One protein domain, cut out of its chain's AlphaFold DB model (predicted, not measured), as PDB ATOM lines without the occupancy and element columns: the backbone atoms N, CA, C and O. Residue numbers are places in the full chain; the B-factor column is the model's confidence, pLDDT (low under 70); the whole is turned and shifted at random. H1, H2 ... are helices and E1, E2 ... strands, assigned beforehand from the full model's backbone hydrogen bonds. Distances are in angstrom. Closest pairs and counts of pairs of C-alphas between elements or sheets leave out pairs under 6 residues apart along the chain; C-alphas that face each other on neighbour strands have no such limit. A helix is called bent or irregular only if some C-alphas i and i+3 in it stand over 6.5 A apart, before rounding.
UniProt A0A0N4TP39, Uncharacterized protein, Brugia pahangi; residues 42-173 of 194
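This is residues 42 to 173 of the 194 residues of an uncharacterized protein of Brugia pahangi (UniProt A0A0N4TP39). Three small antiparallel sheets make this domain: a twisted three-stranded sheet of E1, E2 and E3 on one side, a two-stranded ribbon of E4 and E8 on the other, and the hairpin of E6 and E7 across one end, from E2 to the short helix H2. The short strand E5 lies between the first sheet and the ribbon. The printed part has 132 residues with two named helices and eight named strands, in the order E1 E2 E3 E4 H1 E5 E6 E7 H2 E8. The class is mostly strand, though under half of the residues are in named elements, and the sheet orders are E2 - E1 - E3, E4 - E8 and E6 - E7. The whole is compact and rounded, with a radius of gyration of the C-alphas of 14.5 A and spans of 40 by 40 by 32 A.

Start at C-alpha 42 at (149.948, 127.192, 170.072), where a stretch of 27 residues with no named element, 42 to 68, begins. At C-alpha 69, at (144.527, 141.598, 166.090), you reach E1, residues 69 to 76, 20.4 A long, which bends by 51 degrees at residue 73. E2, residues 79 to 86, runs 21.1 A and bends by 51 degrees at residue 83. Then come E3, residues 95 to 98, and E4, residues 107 to 113, 18.3 A long. H1, residues 114 to 117, follows at once, and E5 is residues 135 to 137. Read on to E6, residues 147 to 151, 13.3 A, and E7, residues 154 to 158, 13.1 A. H2, residues 160 to 164, is only just irregular: C-alphas 160 and 163 are 6.9 A apart. E8, residues 166 to 172, runs 18.8 A and ends at C-alpha 172 at (164.711, 134.593, 177.716).

Begin with E1, the inner strand of its sheet, which is only just strongly twisted, its C-alphas lying up to 4.1 A off the best plane. E1 and E2 form a hairpin, antiparallel at 151 degrees; look for N 72 and O 83, 2.9 A apart. E1 and E3 are antiparallel at 147 degrees, with N 73 and O 95 at 2.8 A. Residues 42 to 43 pair antiparallel with residues 96 to 97 of E3. Moving outward from E2, its closest C-alphas to E5 are those of Met 82 and Ser 137, 6.4 A, and to E6 those of Gln 83 and Ala 149, 6.8 A. E6 and E7 form a hairpin, antiparallel at 154 degrees, with N 156 and O 149 at 2.8 A. From E5, the closest C-alphas to E8 are those of Ser 137 and Val 167, 6.8 A. E8 and E4 are antiparallel at 148 degrees, with N 171 and O 108 at 2.7 A. H1 and H2 touch, their closest C-alphas being those of Ser 115 and Gln 163, 4.9 A. H1 is too short for an O i to N i+4 pair; in H2, 0 of 1 such pairs and 1 of 2 O i to N i+3 pairs are within hydrogen-bond range. Among the pairs that are apart are E1 and E4, E1 and E8, and E3 and E4.

The C-alphas farthest apart are those of Gly 64 and Glu 122, 41.0 A. The printed part has no cut. The link from H1 to E5, residues 118 to 134, is long. The mean pLDDT of the printed part is 79.6; look for values under 70 at residues 46 to 48, 87 to 92, 120 to 122, 132 to 135 and 173.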
ATOM      1  N   TRP A  42     150.981 127.056 171.096       88.94
ATOM      2  CA  TRP A  42     149.948 127.192 170.072       88.94
ATOM      3  C   TRP A  42     148.736 126.340 170.437       88.94
ATOM      4  O   TRP A  42     148.884 125.201 170.874       88.94
ATOM      5  N   ILE A  43     147.534 126.873 170.241       87.00
ATOM      6  CA  ILE A  43     146.283 126.180 170.583       87.00
ATOM      7  C   ILE A  43     145.338 126.103 169.383       87.00
ATOM      8  O   ILE A  43     145.220 127.057 168.622       87.00
ATOM      9  N   ASP A  44     144.617 124.993 169.245       81.81
ATOM     10  CA  ASP A  44     143.757 124.742 168.075       81.81
ATOM     11  C   ASP A  44     142.354 125.384 168.167       81.81
ATOM     12  O   ASP A  44     141.591 125.381 167.201       81.81
ATOM     13  N   LEU A  45     141.963 125.903 169.337       71.81
ATOM     14  CA  LEU A  45     140.625 126.452 169.595       71.81
ATOM     15  C   LEU A  45     140.706 127.846 170.210       71.81
ATOM     16  O   LEU A  45     141.671 128.179 170.893       71.81
ATOM     17  N   TRP A  46     139.661 128.650 169.998       64.38
ATOM     18  CA  TRP A  46     139.559 129.972 170.613       64.38
ATOM     19  C   TRP A  46     139.498 129.840 172.144       64.38
ATOM     20  O   TRP A  46     138.610 129.140 172.637       64.38
ATOM     21  N   PRO A  47     140.417 130.456 172.907       65.38
ATOM     22  CA  PRO A  47     140.553 130.129 174.319       65.38
ATOM     23  C   PRO A  47     139.905 131.145 175.263       65.38
ATOM     24  O   PRO A  47     139.752 132.317 174.933       65.38
ATOM     25  N   ASP A  48     139.740 130.712 176.513       68.25
ATOM     26  CA  ASP A  48     139.640 131.570 177.706       68.25
ATOM     27  C   ASP A  48     141.035 131.981 178.248       68.25
ATOM     28  O   ASP A  48     141.198 132.343 179.413       68.25
ATOM     29  N   LYS A  49     142.088 131.870 177.425       74.75
ATOM     30  CA  LYS A  49     143.494 132.134 177.780       74.75
ATOM     31  C   LYS A  49     143.949 133.493 177.248       74.75
ATOM     32  O   LYS A  49     143.410 134.006 176.269       74.75
ATOM     33  N   LYS A  50     144.997 134.053 177.863       81.75
ATOM     34  CA  LYS A  50     145.616 135.314 177.435       81.75
ATOM     35  C   LYS A  50     146.225 135.162 176.035       81.75
ATOM     36  O   LYS A  50     147.236 134.489 175.844       81.75
ATOM     37  N   LEU A  51     145.595 135.809 175.061       83.25
ATOM     38  CA  LEU A  51     146.082 135.883 173.690       83.25
ATOM     39  C   LEU A  51     147.193 136.933 173.561       83.25
ATOM     40  O   LEU A  51     147.109 138.002 174.173       83.25
ATOM     41  N   ASN A  52     148.196 136.671 172.719       83.81
ATOM     42  CA  ASN A  52     149.217 137.672 172.405       83.81
ATOM     43  C   ASN A  52     148.664 138.675 171.383       83.81
ATOM     44  O   ASN A  52     148.469 138.355 170.205       83.81
ATOM     45  N   LYS A  53     148.360 139.885 171.855       86.38
ATOM     46  CA  LYS A  53     147.826 140.964 171.024       86.38
ATOM     47  C   LYS A  53     148.946 141.627 170.231       86.38
ATOM     48  O   LYS A  53     150.005 141.943 170.777       86.38
ATOM     49  N   ALA A  54     148.691 141.899 168.957       84.50
ATOM     50  CA  ALA A  54     149.646 142.560 168.081       84.50
ATOM     51  C   ALA A  54     150.141 143.890 168.675       84.50
ATOM     52  O   ALA A  54     149.352 144.740 169.090       84.50
ATOM     53  N   LEU A  55     151.465 144.066 168.733       84.50
ATOM     54  CA  LEU A  55     152.140 145.228 169.330       84.50
ATOM     55  C   LEU A  55     151.731 145.542 170.783       84.50
ATOM     56  O   LEU A  55     151.961 146.661 171.244       84.50
ATOM     57  N   ASN A  56     151.107 144.592 171.490       86.50
ATOM     58  CA  ASN A  56     150.534 144.775 172.825       86.50
ATOM     59  C   ASN A  56     149.542 145.957 172.921       86.50
ATOM     60  O   ASN A  56     149.386 146.553 173.988       86.50
ATOM     61  N   LYS A  57     148.876 146.332 171.815       86.69
ATOM     62  CA  LYS A  57     147.971 147.495 171.760       86.69
ATOM     63  C   LYS A  57     146.905 147.375 170.668       86.69
ATOM     64  O   LYS A  57     146.931 146.460 169.856       86.69
ATOM     65  N   ASN A  58     145.980 148.333 170.634       86.00
ATOM     66  CA  ASN A  58     145.096 148.520 169.481       86.00
ATOM     67  C   ASN A  58     145.900 149.095 168.313       86.00
ATOM     68  O   ASN A  58     146.616 150.091 168.466       86.00
ATOM     69  N   LEU A  59     145.793 148.452 167.157       84.44
ATOM     70  CA  LEU A  59     146.461 148.876 165.937       84.44
ATOM     71  C   LEU A  59     145.696 150.022 165.266       84.44
ATOM     72  O   LEU A  59     144.471 150.084 165.308       84.44
ATOM     73  N   ASN A  60     146.429 150.920 164.606       84.31
ATOM     74  CA  ASN A  60     145.836 151.872 163.669       84.31
ATOM     75  C   ASN A  60     145.672 151.165 162.318       84.31
ATOM     76  O   ASN A  60     146.593 151.164 161.499       84.31
ATOM     77  N   THR A  61     144.558 150.456 162.159       80.94
ATOM     78  CA  THR A  61     144.283 149.578 161.017       80.94
ATOM     79  C   THR A  61     143.641 150.331 159.852       80.94
ATOM     80  O   THR A  61     143.220 151.482 159.971       80.94
ATOM     81  N   HIS A  62     143.570 149.677 158.688       76.38
ATOM     82  CA  HIS A  62     142.795 150.189 157.560       76.38
ATOM     83  C   HIS A  62     141.301 150.289 157.915       76.38
ATOM     84  O   HIS A  62     140.799 149.564 158.773       76.38
ATOM     85  N   GLN A  63     140.577 151.196 157.254       76.06
ATOM     86  CA  GLN A  63     139.157 151.434 157.527       76.06
ATOM     87  C   GLN A  63     138.339 150.138 157.395       76.06
ATOM     88  O   GLN A  63     138.362 149.494 156.351       76.06
ATOM     89  N   GLY A  64     137.596 149.787 158.449       77.25
ATOM     90  CA  GLY A  64     136.768 148.576 158.506       77.25
ATOM     91  C   GLY A  64     137.460 147.346 159.107       77.25
ATOM     92  O   GLY A  64     136.771 146.393 159.455       77.25
ATOM     93  N   GLU A  65     138.780 147.375 159.298       80.75
ATOM     94  CA  GLU A  65     139.524 146.300 159.962       80.75
ATOM     95  C   GLU A  65     139.515 146.486 161.483       80.75
ATOM     96  O   GLU A  65     139.692 147.602 161.982       80.75
ATOM     97  N   ASN A  66     139.367 145.397 162.241       82.38
ATOM     98  CA  ASN A  66     139.357 145.472 163.703       82.38
ATOM     99  C   ASN A  66     140.769 145.835 164.239       82.38
ATOM    100  O   ASN A  66     141.742 145.159 163.891       82.38
ATOM    101  N   PRO A  67     140.895 146.878 165.090       85.00
ATOM    102  CA  PRO A  67     142.147 147.269 165.747       85.00
ATOM    103  C   PRO A  67     142.769 146.197 166.649       85.00
ATOM    104  O   PRO A  67     143.963 146.261 166.949       85.00
ATOM    105  N   GLU A  68     141.973 145.246 167.131       87.62
ATOM    106  CA  GLU A  68     142.418 144.145 167.978       87.62
ATOM    107  C   GLU A  68     142.744 142.921 167.128       87.62
ATOM    108  O   GLU A  68     141.857 142.183 166.697       87.62
ATOM    109  N   GLN A  69     144.037 142.711 166.893       86.19
ATOM    110  CA  GLN A  69     144.527 141.598 166.090       86.19
ATOM    111  C   GLN A  69     145.468 140.701 166.893       86.19
ATOM    112  O   GLN A  69     146.188 141.175 167.778       86.19
ATOM    113  N   TYR A  70     145.473 139.412 166.565       87.56
ATOM    114  CA  TYR A  70     146.198 138.368 167.292       87.56
ATOM    115  C   TYR A  70     146.988 137.486 166.335       87.56
ATOM    116  O   TYR A  70     146.586 137.298 165.189       87.56
ATOM    117  N   VAL A  71     148.108 136.936 166.800       88.19
ATOM    118  CA  VAL A  71     148.944 136.048 165.983       88.19
ATOM    119  C   VAL A  71     148.274 134.684 165.836       88.19
ATOM    120  O   VAL A  71     147.957 134.027 166.830       88.19
ATOM    121  N   ALA A  72     148.104 134.244 164.592       87.31
ATOM    122  CA  ALA A  72     147.649 132.900 164.278       87.31
ATOM    123  C   ALA A  72     148.465 132.263 163.156       87.31
ATOM    124  O   ALA A  72     149.057 132.936 162.306       87.31
ATOM    125  N   LEU A  73     148.462 130.940 163.176       87.38
ATOM    126  CA  LEU A  73     149.110 130.049 162.240       87.38
ATOM    127  C   LEU A  73     148.047 129.182 161.566       87.38
ATOM    128  O   LEU A  73     147.143 128.645 162.208       87.38
ATOM    129  N   TRP A  74     148.175 129.036 160.257       86.00
ATOM    130  CA  TRP A  74     147.386 128.105 159.464       86.00
ATOM    131  C   TRP A  74     148.238 127.529 158.341       86.00
ATOM    132  O   TRP A  74     149.389 127.923 158.153       86.00
ATOM    133  N   TYR A  75     147.679 126.572 157.607       85.69
ATOM    134  CA  TYR A  75     148.388 125.892 156.534       85.69
ATOM    135  C   TYR A  75     147.632 126.004 155.219       85.69
ATOM    136  O   TYR A  75     146.454 125.653 155.128       85.69
ATOM    137  N   GLN A  76     148.348 126.412 154.175       83.31
ATOM    138  CA  GLN A  76     147.852 126.426 152.806       83.31
ATOM    139  C   GLN A  76     148.751 125.537 151.950       83.31
ATOM    140  O   GLN A  76     149.944 125.787 151.822       83.31
ATOM    141  N   GLN A  77     148.189 124.463 151.382       87.69
ATOM    142  CA  GLN A  77     148.939 123.497 150.558       87.69
ATOM    143  C   GLN A  77     150.179 122.915 151.274       87.69
ATOM    144  O   GLN A  77     151.191 122.603 150.654       87.69
ATOM    145  N   GLY A  78     150.092 122.760 152.600       85.06
ATOM    146  CA  GLY A  78     151.183 122.262 153.441       85.06
ATOM    147  C   GLY A  78     152.251 123.302 153.792       85.06
ATOM    148  O   GLY A  78     153.175 122.959 154.529       85.06
ATOM    149  N   GLU A  79     152.136 124.545 153.317       83.62
ATOM    150  CA  GLU A  79     153.009 125.648 153.725       83.62
ATOM    151  C   GLU A  79     152.423 126.392 154.935       83.62
ATOM    152  O   GLU A  79     151.223 126.693 154.934       83.62
ATOM    153  N   PRO A  80     153.237 126.678 155.972       85.69
ATOM    154  CA  PRO A  80     152.794 127.453 157.122       85.69
ATOM    155  C   PRO A  80     152.609 128.922 156.736       85.69
ATOM    156  O   PRO A  80     153.479 129.533 156.115       85.69
ATOM    157  N   VAL A  81     151.494 129.507 157.160       82.94
ATOM    158  CA  VAL A  81     151.173 130.921 156.972       82.94
ATOM    159  C   VAL A  81     150.876 131.526 158.341       82.94
ATOM    160  O   VAL A  81     149.911 131.143 159.002       82.94
ATOM    161  N   MET A  82     151.712 132.473 158.775       85.69
ATOM    162  CA  MET A  82     151.498 133.232 160.011       85.69
ATOM    163  C   MET A  82     150.981 134.630 159.705       85.69
ATOM    164  O   MET A  82     151.645 135.407 159.015       85.69
ATOM    165  N   GLN A  83     149.820 134.971 160.252       81.12
ATOM    166  CA  GLN A  83     149.165 136.257 160.025       81.12
ATOM    167  C   GLN A  83     148.522 136.781 161.306       81.12
ATOM    168  O   GLN A  83     148.326 136.056 162.282       81.12
ATOM    169  N   LEU A  84     148.198 138.071 161.284       82.62
ATOM    170  CA  LEU A  84     147.337 138.674 162.284       82.62
ATOM    171  C   LEU A  84     145.882 138.424 161.902       82.62
ATOM    172  O   LEU A  84     145.462 138.765 160.799       82.62
ATOM    173  N   ILE A  85     145.127 137.825 162.815       78.12
ATOM    174  CA  ILE A  85     143.706 137.544 162.634       78.12
ATOM    175  C   ILE A  85     142.860 138.397 163.571       78.12
ATOM    176  O   ILE A  85     143.300 138.802 164.652       78.12
ATOM    177  N   LEU A  86     141.617 138.631 163.157       71.81
ATOM    178  CA  LEU A  86     140.596 139.250 163.992       71.81
ATOM    179  C   LEU A  86     139.915 138.197 164.868       71.81
ATOM    180  O   LEU A  86     139.729 137.044 164.464       71.81
ATOM    181  N   VAL A  87     139.475 138.622 166.050       62.75
ATOM    182  CA  VAL A  87     138.610 137.815 166.920       62.75
ATOM    183  C   VAL A  87     137.331 137.435 166.184       62.75
ATOM    184  O   VAL A  87     136.619 138.305 165.689       62.75
ATOM    185  N   GLY A  88     137.030 136.137 166.127       57.41
ATOM    186  CA  GLY A  88     135.786 135.623 165.542       57.41
ATOM    187  C   GLY A  88     135.862 135.209 164.069       57.41
ATOM    188  O   GLY A  88     134.838 134.800 163.517       57.41
ATOM    189  N   ILE A  89     137.041 135.248 163.433       64.50
ATOM    190  CA  ILE A  89     137.229 134.610 162.124       64.50
ATOM    191  C   ILE A  89     137.017 133.096 162.275       64.50
ATOM    192  O   ILE A  89     137.765 132.409 162.966       64.50
ATOM    193  N   LYS A  90     135.986 132.571 161.604       56.62
ATOM    194  CA  LYS A  90     135.731 131.133 161.470       56.62
ATOM    195  C   LYS A  90     136.395 130.616 160.199       56.62
ATOM    196  O   LYS A  90     135.740 130.489 159.166       56.62
ATOM    197  N   THR A  91     137.687 130.328 160.257       63.34
ATOM    198  CA  THR A  91     138.315 129.445 159.266       63.34
ATOM    199  C   THR A  91     138.444 128.035 159.844       63.34
ATOM    200  O   THR A  91     138.324 127.821 161.050       63.34
ATOM    201  N   HIS A  92     138.613 127.046 158.969       68.50
ATOM    202  CA  HIS A  92     138.831 125.665 159.386       68.50
ATOM    203  C   HIS A  92     140.255 125.534 159.952       68.50
ATOM    204  O   HIS A  92     141.190 126.033 159.334       68.50
ATOM    205  N   SER A  93     140.384 124.896 161.122       77.25
ATOM    206  CA  SER A  93     141.624 124.569 161.851       77.25
ATOM    207  C   SER A  93     142.715 125.652 161.833       77.25
ATOM    208  O   SER A  93     143.641 125.612 161.022       77.25
ATOM    209  N   LEU A  94     142.618 126.599 162.769       85.50
ATOM    210  CA  LEU A  94     143.659 127.584 163.072       85.50
ATOM    211  C   LEU A  94     144.410 127.198 164.338       85.50
ATOM    212  O   LEU A  94     143.822 126.638 165.258       85.50
ATOM    213  N   GLN A  95     145.665 127.617 164.416       87.81
ATOM    214  CA  GLN A  95     146.438 127.633 165.647       87.81
ATOM    215  C   GLN A  95     146.625 129.069 166.119       87.81
ATOM    216  O   GLN A  95     147.139 129.906 165.382       87.81
ATOM    217  N   ILE A  96     146.203 129.377 167.341       87.31
ATOM    218  CA  ILE A  96     146.338 130.714 167.924       87.31
ATOM    219  C   ILE A  96     147.544 130.721 168.852       87.31
ATOM    220  O   ILE A  96     147.714 129.816 169.670       87.31
ATOM    221  N   PHE A  97     148.371 131.752 168.727       89.50
ATOM    222  CA  PHE A  97     149.516 131.949 169.600       89.50
ATOM    223  C   PHE A  97     149.071 132.497 170.958       89.50
ATOM    224  O   PHE A  97     148.356 133.508 171.027       89.50
ATOM    225  N   ILE A  98     149.525 131.870 172.040       88.62
ATOM    226  CA  ILE A  98     149.196 132.314 173.396       88.62
ATOM    227  C   ILE A  98     150.430 132.602 174.229       88.62
ATOM    228  O   ILE A  98     151.506 132.044 174.032       88.62
ATOM    229  N   GLU A  99     150.244 133.477 175.208       87.06
ATOM    230  CA  GLU A  99     151.251 133.735 176.222       87.06
ATOM    231  C   GLU A  99     150.971 132.830 177.427       87.06
ATOM    232  O   GLU A  99     149.893 132.887 178.030       87.06
ATOM    233  N   LEU A 100     151.931 131.966 177.763       86.19
ATOM    234  CA  LEU A 100     151.846 131.137 178.963       86.19
ATOM    235  C   LEU A 100     151.869 132.012 180.232       86.19
ATOM    236  O   LEU A 100     152.463 133.089 180.220       86.19
ATOM    237  N   PRO A 101     151.266 131.565 181.347       83.56
ATOM    238  CA  PRO A 101     151.342 132.288 182.614       83.56
ATOM    239  C   PRO A 101     152.783 132.505 183.106       83.56
ATOM    240  O   PRO A 101     153.642 131.635 182.936       83.56
ATOM    241  N   ASP A 102     153.022 133.620 183.803       83.50
ATOM    242  CA  ASP A 102     154.345 134.057 184.291       83.50
ATOM    243  C   ASP A 102     155.094 132.988 185.109       83.50
ATOM    244  O   ASP A 102     156.317 132.865 185.028       83.50
ATOM    245  N   PHE A 103     154.358 132.186 185.888       78.44
ATOM    246  CA  PHE A 103     154.923 131.136 186.741       78.44
ATOM    247  C   PHE A 103     155.389 129.890 185.968       78.44
ATOM    248  O   PHE A 103     156.078 129.046 186.537       78.44
ATOM    249  N   VAL A 104     155.025 129.769 184.685       82.44
ATOM    250  CA  VAL A 104     155.358 128.625 183.817       82.44
ATOM    251  C   VAL A 104     156.310 129.019 182.694       82.44
ATOM    252  O   VAL A 104     157.145 128.212 182.282       82.44
ATOM    253  N   ARG A 105     156.177 130.232 182.150       83.75
ATOM    254  CA  ARG A 105     156.876 130.602 180.918       83.75
ATOM    255  C   ARG A 105     158.379 130.791 181.127       83.75
ATOM    256  O   ARG A 105     158.836 131.305 182.153       83.75
ATOM    257  N   GLY A 106     159.142 130.373 180.124       83.25
ATOM    258  CA  GLY A 106     160.577 130.612 180.009       83.25
ATOM    259  C   GLY A 106     160.948 131.896 179.281       83.25
ATOM    260  O   GLY A 106     162.058 132.391 179.449       83.25
ATOM    261  N   TYR A 107     160.010 132.455 178.519       82.81
ATOM    262  CA  TYR A 107     160.227 133.635 177.698       82.81
ATOM    263  C   TYR A 107     159.168 134.700 177.958       82.81
ATOM    264  O   TYR A 107     157.993 134.378 178.130       82.81
ATOM    265  N   ASP A 108     159.580 135.960 177.909       85.12
ATOM    266  CA  ASP A 108     158.682 137.065 177.584       85.12
ATOM    267  C   ASP A 108     158.623 137.248 176.068       85.12
ATOM    268  O   ASP A 108     159.497 136.775 175.349       85.12
ATOM    269  N   TYR A 109     157.627 137.973 175.568       86.88
ATOM    270  CA  TYR A 109     157.534 138.297 174.148       86.88
ATOM    271  C   TYR A 109     157.555 139.800 173.931       86.88
ATOM    272  O   TYR A 109     156.867 140.550 174.624       86.88
ATOM    273  N   ASP A 110     158.308 140.230 172.925       87.31
ATOM    274  CA  ASP A 110     158.326 141.620 172.495       87.31
ATOM    275  C   ASP A 110     158.320 141.727 170.970       87.31
ATOM    276  O   ASP A 110     158.769 140.833 170.248       87.31
ATOM    277  N   TRP A 111     157.802 142.843 170.473       87.69
ATOM    278  CA  TRP A 111     157.762 143.145 169.051       87.69
ATOM    279  C   TRP A 111     159.006 143.952 168.684       87.69
ATOM    280  O   TRP A 111     159.208 145.063 169.175       87.69
ATOM    281  N   LYS A 112     159.842 143.417 167.793       88.06
ATOM    282  CA  LYS A 112     161.087 144.050 167.339       88.06
ATOM    283  C   LYS A 112     161.041 144.387 165.859       88.06
ATOM    284  O   LYS A 112     160.328 143.758 165.089       88.06
ATOM    285  N   LEU A 113     161.832 145.375 165.447       86.31
ATOM    286  CA  LEU A 113     161.969 145.700 164.031       86.31
ATOM    287  C   LEU A 113     162.550 144.516 163.257       86.31
ATOM    288  O   LEU A 113     163.506 143.870 163.699       86.31
ATOM    289  N   PHE A 114     162.021 144.295 162.059       84.06
ATOM    290  CA  PHE A 114     162.515 143.299 161.120       84.06
ATOM    291  C   PHE A 114     164.022 143.440 160.898       84.06
ATOM    292  O   PHE A 114     164.742 142.448 160.921       84.06
ATOM    293  N   SER A 115     164.510 144.673 160.731       83.31
ATOM    294  CA  SER A 115     165.930 144.958 160.501       83.31
ATOM    295  C   SER A 115     166.846 144.467 161.623       83.31
ATOM    296  O   SER A 115     167.979 144.091 161.342       83.31
ATOM    297  N   LEU A 116     166.359 144.418 162.867       81.88
ATOM    298  CA  LEU A 116     167.092 143.857 164.006       81.88
ATOM    299  C   LEU A 116     167.084 142.324 163.968       81.88
ATOM    300  O   LEU A 116     168.092 141.683 164.243       81.88
ATOM    301  N   CYS A 117     165.949 141.734 163.592       78.25
ATOM    302  CA  CYS A 117     165.747 140.283 163.601       78.25
ATOM    303  C   CYS A 117     166.420 139.576 162.415       78.25
ATOM    304  O   CYS A 117     166.805 138.407 162.523       78.25
ATOM    305  N   ALA A 118     166.552 140.289 161.293       77.56
ATOM    306  CA  ALA A 118     167.130 139.814 160.040       77.56
ATOM    307  C   ALA A 118     168.667 139.864 160.005       77.56
ATOM    308  O   ALA A 118     169.264 139.497 158.991       77.56
ATOM    309  N   LEU A 119     169.314 140.314 161.087       74.62
ATOM    310  CA  LEU A 119     170.761 140.203 161.237       74.62
ATOM    311  C   LEU A 119     171.158 138.725 161.380       74.62
ATOM    312  O   LEU A 119     170.489 137.934 162.054       74.62
ATOM    313  N   PHE A 120     172.257 138.359 160.724       66.62
ATOM    314  CA  PHE A 120     172.894 137.052 160.865       66.62
ATOM    315  C   PHE A 120     173.948 137.106 161.979       66.62
ATOM    316  O   PHE A 120     174.583 138.141 162.168       66.62
ATOM    317  N   GLY A 121     174.169 135.984 162.670       69.88
ATOM    318  CA  GLY A 121     175.171 135.867 163.734       69.88
ATOM    319  C   GLY A 121     174.581 135.943 165.142       69.88
ATOM    320  O   GLY A 121     173.430 135.559 165.360       69.88
ATOM    321  N   GLU A 122     175.393 136.396 166.098       66.62
ATOM    322  CA  GLU A 122     174.973 136.578 167.488       66.62
ATOM    323  C   GLU A 122     173.950 137.709 167.577       66.62
ATOM    324  O   GLU A 122     174.214 138.853 167.203       66.62
ATOM    325  N   LYS A 123     172.756 137.371 168.058       70.19
ATOM    326  CA  LYS A 123     171.669 138.318 168.261       70.19
ATOM    327  C   LYS A 123     170.973 138.031 169.577       70.19
ATOM    328  O   LYS A 123     170.853 136.885 169.994       70.19
ATOM    329  N   GLU A 124     170.509 139.096 170.213       70.81
ATOM    330  CA  GLU A 124     169.730 139.011 171.449       70.81
ATOM    331  C   GLU A 124     168.318 138.467 171.175       70.81
ATOM    332  O   GLU A 124     167.753 137.758 171.998       70.81
ATOM    333  N   TRP A 125     167.764 138.757 169.992       72.56
ATOM    334  CA  TRP A 125     166.373 138.464 169.655       72.56
ATOM    335  C   TRP A 125     166.265 137.472 168.503       72.56
ATOM    336  O   TRP A 125     166.726 137.720 167.384       72.56
ATOM    337  N   PHE A 126     165.590 136.361 168.770       76.50
ATOM    338  CA  PHE A 126     165.173 135.391 167.764       76.50
ATOM    339  C   PHE A 126     163.677 135.542 167.571       76.50
ATOM    340  O   PHE A 126     162.962 135.713 168.550       76.50
ATOM    341  N   SER A 127     163.202 135.502 166.332       80.94
ATOM    342  CA  SER A 127     161.768 135.570 166.079       80.94
ATOM    343  C   SER A 127     161.077 134.276 166.493       80.94
ATOM    344  O   SER A 127     161.676 133.195 166.445       80.94
ATOM    345  N   VAL A 128     159.797 134.382 166.848       85.06
ATOM    346  CA  VAL A 128     158.875 133.242 166.784       85.06
ATOM    347  C   VAL A 128     158.847 132.770 165.335       85.06
ATOM    348  O   VAL A 128     158.635 133.586 164.439       85.06
ATOM    349  N   HIS A 129     159.084 131.484 165.094       82.31
ATOM    350  CA  HIS A 129     159.071 130.936 163.743       82.31
ATOM    351  C   HIS A 129     158.633 129.479 163.703       82.31
ATOM    352  O   HIS A 129     158.837 128.729 164.655       82.31
ATOM    353  N   VAL A 130     158.079 129.080 162.560       81.62
ATOM    354  CA  VAL A 130     157.925 127.672 162.184       81.62
ATOM    355  C   VAL A 130     158.973 127.364 161.125       81.62
ATOM    356  O   VAL A 130     158.944 127.930 160.031       81.62
ATOM    357  N   ASP A 131     159.915 126.488 161.475       70.31
ATOM    358  CA  ASP A 131     161.003 126.093 160.585       70.31
ATOM    359  C   ASP A 131     160.518 125.101 159.527       70.31
ATOM    360  O   ASP A 131     159.976 124.034 159.831       70.31
ATOM    361  N   ARG A 132     160.768 125.437 158.258       69.00
ATOM    362  CA  ARG A 132     160.671 124.487 157.144       69.00
ATOM    363  C   ARG A 132     161.730 124.781 156.080       69.00
ATOM    364  O   ARG A 132     162.894 124.450 156.270       69.00
ATOM    365  N   LYS A 133     161.337 125.383 154.952       64.50
ATOM    366  CA  LYS A 133     162.252 125.888 153.908       64.50
ATOM    367  C   LYS A 133     162.678 127.334 154.181       64.50
ATOM    368  O   LYS A 133     163.802 127.708 153.863       64.50
ATOM    369  N   ASP A 134     161.797 128.089 154.829       63.34
ATOM    370  CA  ASP A 134     161.964 129.487 155.209       63.34
ATOM    371  C   ASP A 134     161.679 129.672 156.704       63.34
ATOM    372  O   ASP A 134     161.129 128.784 157.358       63.34
ATOM    373  N   ILE A 135     162.075 130.831 157.239       66.25
ATOM    374  CA  ILE A 135     161.802 131.223 158.627       66.25
ATOM    375  C   ILE A 135     160.546 132.092 158.598       66.25
ATOM    376  O   ILE A 135     160.628 133.317 158.449       66.25
ATOM    377  N   ILE A 136     159.386 131.439 158.697       72.00
ATOM    378  CA  ILE A 136     158.086 132.114 158.710       72.00
ATOM    379  C   ILE A 136     157.808 132.585 160.130       72.00
ATOM    380  O   ILE A 136     157.608 131.771 161.027       72.00
ATOM    381  N   SER A 137     157.842 133.900 160.320       76.56
ATOM    382  CA  SER A 137     157.531 134.592 161.571       76.56
ATOM    383  C   SER A 137     156.227 135.381 161.419       76.56
ATOM    384  O   SER A 137     155.807 135.646 160.287       76.56
ATOM    385  N   PRO A 138     155.571 135.805 162.516       78.44
ATOM    386  CA  PRO A 138     154.359 136.610 162.417       78.44
ATOM    387  C   PRO A 138     154.576 137.840 161.529       78.44
ATOM    388  O   PRO A 138     155.468 138.649 161.791       78.44
ATOM    389  N   CYS A 139     153.773 137.939 160.465       70.31
ATOM    390  CA  CYS A 139     153.809 138.996 159.446       70.31
ATOM    391  C   CYS A 139     155.064 139.058 158.561       70.31
ATOM    392  O   CYS A 139     155.154 139.981 157.750       70.31
ATOM    393  N   ALA A 140     156.034 138.143 158.680       79.38
ATOM    394  CA  ALA A 140     157.277 138.241 157.919       79.38
ATOM    395  C   ALA A 140     157.970 136.898 157.645       79.38
ATOM    396  O   ALA A 140     158.219 136.096 158.540       79.38
ATOM    397  N   ASP A 141     158.403 136.729 156.401       79.06
ATOM    398  CA  ASP A 141     159.452 135.798 156.010       79.06
ATOM    399  C   ASP A 141     160.806 136.506 156.132       79.06
ATOM    400  O   ASP A 141     161.184 137.369 155.322       79.06
ATOM    401  N   ILE A 142     161.536 136.151 157.189       77.50
ATOM    402  CA  ILE A 142     162.800 136.804 157.540       77.50
ATOM    403  C   ILE A 142     163.895 136.470 156.536       77.50
ATOM    404  O   ILE A 142     164.678 137.347 156.159       77.50
ATOM    405  N   ARG A 143     163.937 135.219 156.073       76.38
ATOM    406  CA  ARG A 143     164.980 134.738 155.164       76.38
ATOM    407  C   ARG A 143     164.850 135.410 153.802       76.38
ATOM    408  O   ARG A 143     165.845 135.907 153.272       76.38
ATOM    409  N   ASN A 144     163.629 135.493 153.280       78.50
ATOM    410  CA  ASN A 144     163.374 136.067 151.959       78.50
ATOM    411  C   ASN A 144     163.107 137.576 151.974       78.50
ATOM    412  O   ASN A 144     162.915 138.162 150.906       78.50
ATOM    413  N   LYS A 145     163.117 138.219 153.152       83.00
ATOM    414  CA  LYS A 145     162.848 139.657 153.319       83.00
ATOM    415  C   LYS A 145     161.513 140.059 152.695       83.00
ATOM    416  O   LYS A 145     161.436 141.014 151.917       83.00
ATOM    417  N   LYS A 146     160.468 139.313 153.045       82.31
ATOM    418  CA  LYS A 146     159.095 139.563 152.604       82.31
ATOM    419  C   LYS A 146     158.176 139.660 153.808       82.31
ATOM    420  O   LYS A 146     158.377 138.977 154.801       82.31
ATOM    421  N   ALA A 147     157.152 140.488 153.705       82.56
ATOM    422  CA  ALA A 147     156.013 140.482 154.613       82.56
ATOM    423  C   ALA A 147     154.741 140.398 153.786       82.56
ATOM    424  O   ALA A 147     154.701 140.930 152.674       82.56
ATOM    425  N   SER A 148     153.707 139.752 154.307       80.06
ATOM    426  CA  SER A 148     152.389 139.800 153.688       80.06
ATOM    427  C   SER A 148     151.297 140.007 154.722       80.06
ATOM    428  O   SER A 148     151.425 139.628 155.887       80.06
ATOM    429  N   ALA A 149     150.234 140.672 154.286       78.25
ATOM    430  CA  ALA A 149     149.010 140.850 155.043       78.25
ATOM    431  C   ALA A 149     147.824 140.718 154.088       78.25
ATOM    432  O   ALA A 149     147.889 141.174 152.945       78.25
ATOM    433  N   ALA A 150     146.745 140.102 154.553       76.94
ATOM    434  CA  ALA A 150     145.498 140.027 153.809       76.94
ATOM    435  C   ALA A 150     144.535 141.098 154.326       76.94
ATOM    436  O   ALA A 150     144.244 141.139 155.518       76.94
ATOM    437  N   PHE A 151     144.054 141.962 153.437       76.06
ATOM    438  CA  PHE A 151     142.998 142.933 153.732       76.06
ATOM    439  C   PHE A 151     142.231 143.259 152.449       76.06
ATOM    440  O   PHE A 151     142.740 143.073 151.343       76.06
ATOM    441  N   GLY A 152     140.966 143.673 152.571       75.25
ATOM    442  CA  GLY A 152     140.123 143.960 151.399       75.25
ATOM    443  C   GLY A 152     139.930 142.765 150.447       75.25
ATOM    444  O   GLY A 152     139.748 142.954 149.248       75.25
ATOM    445  N   GLY A 153     140.018 141.532 150.962       76.31
ATOM    446  CA  GLY A 153     139.868 140.301 150.175       76.31
ATOM    447  C   GLY A 153     141.067 139.938 149.289       76.31
ATOM    448  O   GLY A 153     140.945 139.039 148.457       76.31
ATOM    449  N   LYS A 154     142.219 140.605 149.445       80.62
ATOM    450  CA  LYS A 154     143.437 140.335 148.671       80.62
ATOM    451  C   LYS A 154     144.663 140.236 149.578       80.62
ATOM    452  O   LYS A 154     144.747 140.903 150.605       80.62
ATOM    453  N   GLU A 155     145.636 139.419 149.183       81.81
ATOM    454  CA  GLU A 155     146.959 139.420 149.807       81.81
ATOM    455  C   GLU A 155     147.816 140.574 149.266       81.81
ATOM    456  O   GLU A 155     147.977 140.755 148.053       81.81
ATOM    457  N   HIS A 156     148.394 141.344 150.182       82.44
ATOM    458  CA  HIS A 156     149.327 142.421 149.899       82.44
ATOM    459  C   HIS A 156     150.724 142.022 150.367       82.44
ATOM    460  O   HIS A 156     150.952 141.804 151.555       82.44
ATOM    461  N   ILE A 157     151.666 141.951 149.425       84.06
ATOM    462  CA  ILE A 157     153.052 141.546 149.680       84.06
ATOM    463  C   ILE A 157     153.955 142.781 149.699       84.06
ATOM    464  O   ILE A 157     153.934 143.610 148.787       84.06
ATOM    465  N   MET A 158     154.794 142.877 150.724       78.94
ATOM    466  CA  MET A 158     155.818 143.898 150.896       78.94
ATOM    467  C   MET A 158     157.205 143.272 150.728       78.94
ATOM    468  O   MET A 158     157.567 142.353 151.456       78.94
ATOM    469  N   GLY A 159     157.986 143.789 149.776       74.81
ATOM    470  CA  GLY A 159     159.387 143.403 149.569       74.81
ATOM    471  C   GLY A 159     160.359 144.316 150.338       74.81
ATOM    472  O   GLY A 159     160.361 144.288 151.565       74.81
ATOM    473  N   PRO A 160     161.157 145.184 149.678       70.06
ATOM    474  CA  PRO A 160     162.233 145.958 150.327       70.06
ATOM    475  C   PRO A 160     161.813 146.804 151.542       70.06
ATOM    476  O   PRO A 160     162.597 146.997 152.469       70.06
ATOM    477  N   SER A 161     160.563 147.274 151.576       77.69
ATOM    478  CA  SER A 161     159.995 148.056 152.686       77.69
ATOM    479  C   SER A 161     159.723 147.243 153.960       77.69
ATOM    480  O   SER A 161     159.331 147.827 154.970       77.69
ATOM    481  N   VAL A 162     159.951 145.923 153.946       83.31
ATOM    482  CA  VAL A 162     159.767 145.029 155.103       83.31
ATOM    483  C   VAL A 162     160.615 145.427 156.314       83.31
ATOM    484  O   VAL A 162     160.250 145.130 157.441       83.31
ATOM    485  N   GLN A 163     161.713 146.166 156.114       79.50
ATOM    486  CA  GLN A 163     162.646 146.551 157.184       79.50
ATOM    487  C   GLN A 163     161.990 147.323 158.338       79.50
ATOM    488  O   GLN A 163     162.495 147.293 159.458       79.50
ATOM    489  N   LYS A 164     160.872 148.010 158.068       81.81
ATOM    490  CA  LYS A 164     160.105 148.778 159.062       81.81
ATOM    491  C   LYS A 164     159.031 147.951 159.774       81.81
ATOM    492  O   LYS A 164     158.377 148.474 160.671       81.81
ATOM    493  N   GLN A 165     158.810 146.709 159.347       84.44
ATOM    494  CA  GLN A 165     157.803 145.842 159.942       84.44
ATOM    495  C   GLN A 165     158.252 145.336 161.305       84.44
ATOM    496  O   GLN A 165     159.445 145.246 161.592       84.44
ATOM    497  N   MET A 166     157.268 145.022 162.137       85.81
ATOM    498  CA  MET A 166     157.481 144.484 163.471       85.81
ATOM    499  C   MET A 166     157.330 142.964 163.436       85.81
ATOM    500  O   MET A 166     156.429 142.443 162.784       85.81
ATOM    501  N   VAL A 167     158.202 142.273 164.158       88.00
ATOM    502  CA  VAL A 167     158.274 140.816 164.257       88.00
ATOM    503  C   VAL A 167     158.210 140.433 165.730       88.00
ATOM    504  O   VAL A 167     158.855 141.072 166.562       88.00
ATOM    505  N   LEU A 168     157.428 139.407 166.058       88.69
ATOM    506  CA  LEU A 168     157.321 138.893 167.421       88.69
ATOM    507  C   LEU A 168     158.554 138.052 167.774       88.69
ATOM    508  O   LEU A 168     158.891 137.114 167.045       88.69
ATOM    509  N   CYS A 169     159.194 138.357 168.900       87.38
ATOM    510  CA  CYS A 169     160.415 137.696 169.352       87.38
ATOM    511  C   CYS A 169     160.329 137.311 170.838       87.38
ATOM    512  O   CYS A 169     160.005 138.178 171.655       87.38
ATOM    513  N   PRO A 170     160.645 136.059 171.226       84.44
ATOM    514  CA  PRO A 170     160.890 135.708 172.620       84.44
ATOM    515  C   PRO A 170     162.144 136.384 173.195       84.44
ATOM    516  O   PRO A 170     163.166 136.507 172.515       84.44
ATOM    517  N   LYS A 171     162.070 136.745 174.477       80.56
ATOM    518  CA  LYS A 171     163.164 137.168 175.353       80.56
ATOM    519  C   LYS A 171     163.307 136.157 176.478       80.56
ATOM    520  O   LYS A 171     162.349 135.944 177.213       80.56
ATOM    521  N   ASP A 172     164.473 135.544 176.626       71.25
ATOM    522  CA  ASP A 172     164.711 134.593 177.716       71.25
ATOM    523  C   ASP A 172     164.633 135.284 179.084       71.25
ATOM    524  O   ASP A 172     165.245 136.329 179.310       71.25
ATOM    525  N   LEU A 173     163.847 134.703 179.991       65.00
ATOM    526  CA  LEU A 173     163.706 135.174 181.367       65.00
ATOM    527  C   LEU A 173     164.866 134.707 182.252       65.00
ATOM    528  O   LEU A 173     165.097 135.288 183.314       65.00
TER     529      LEU A 173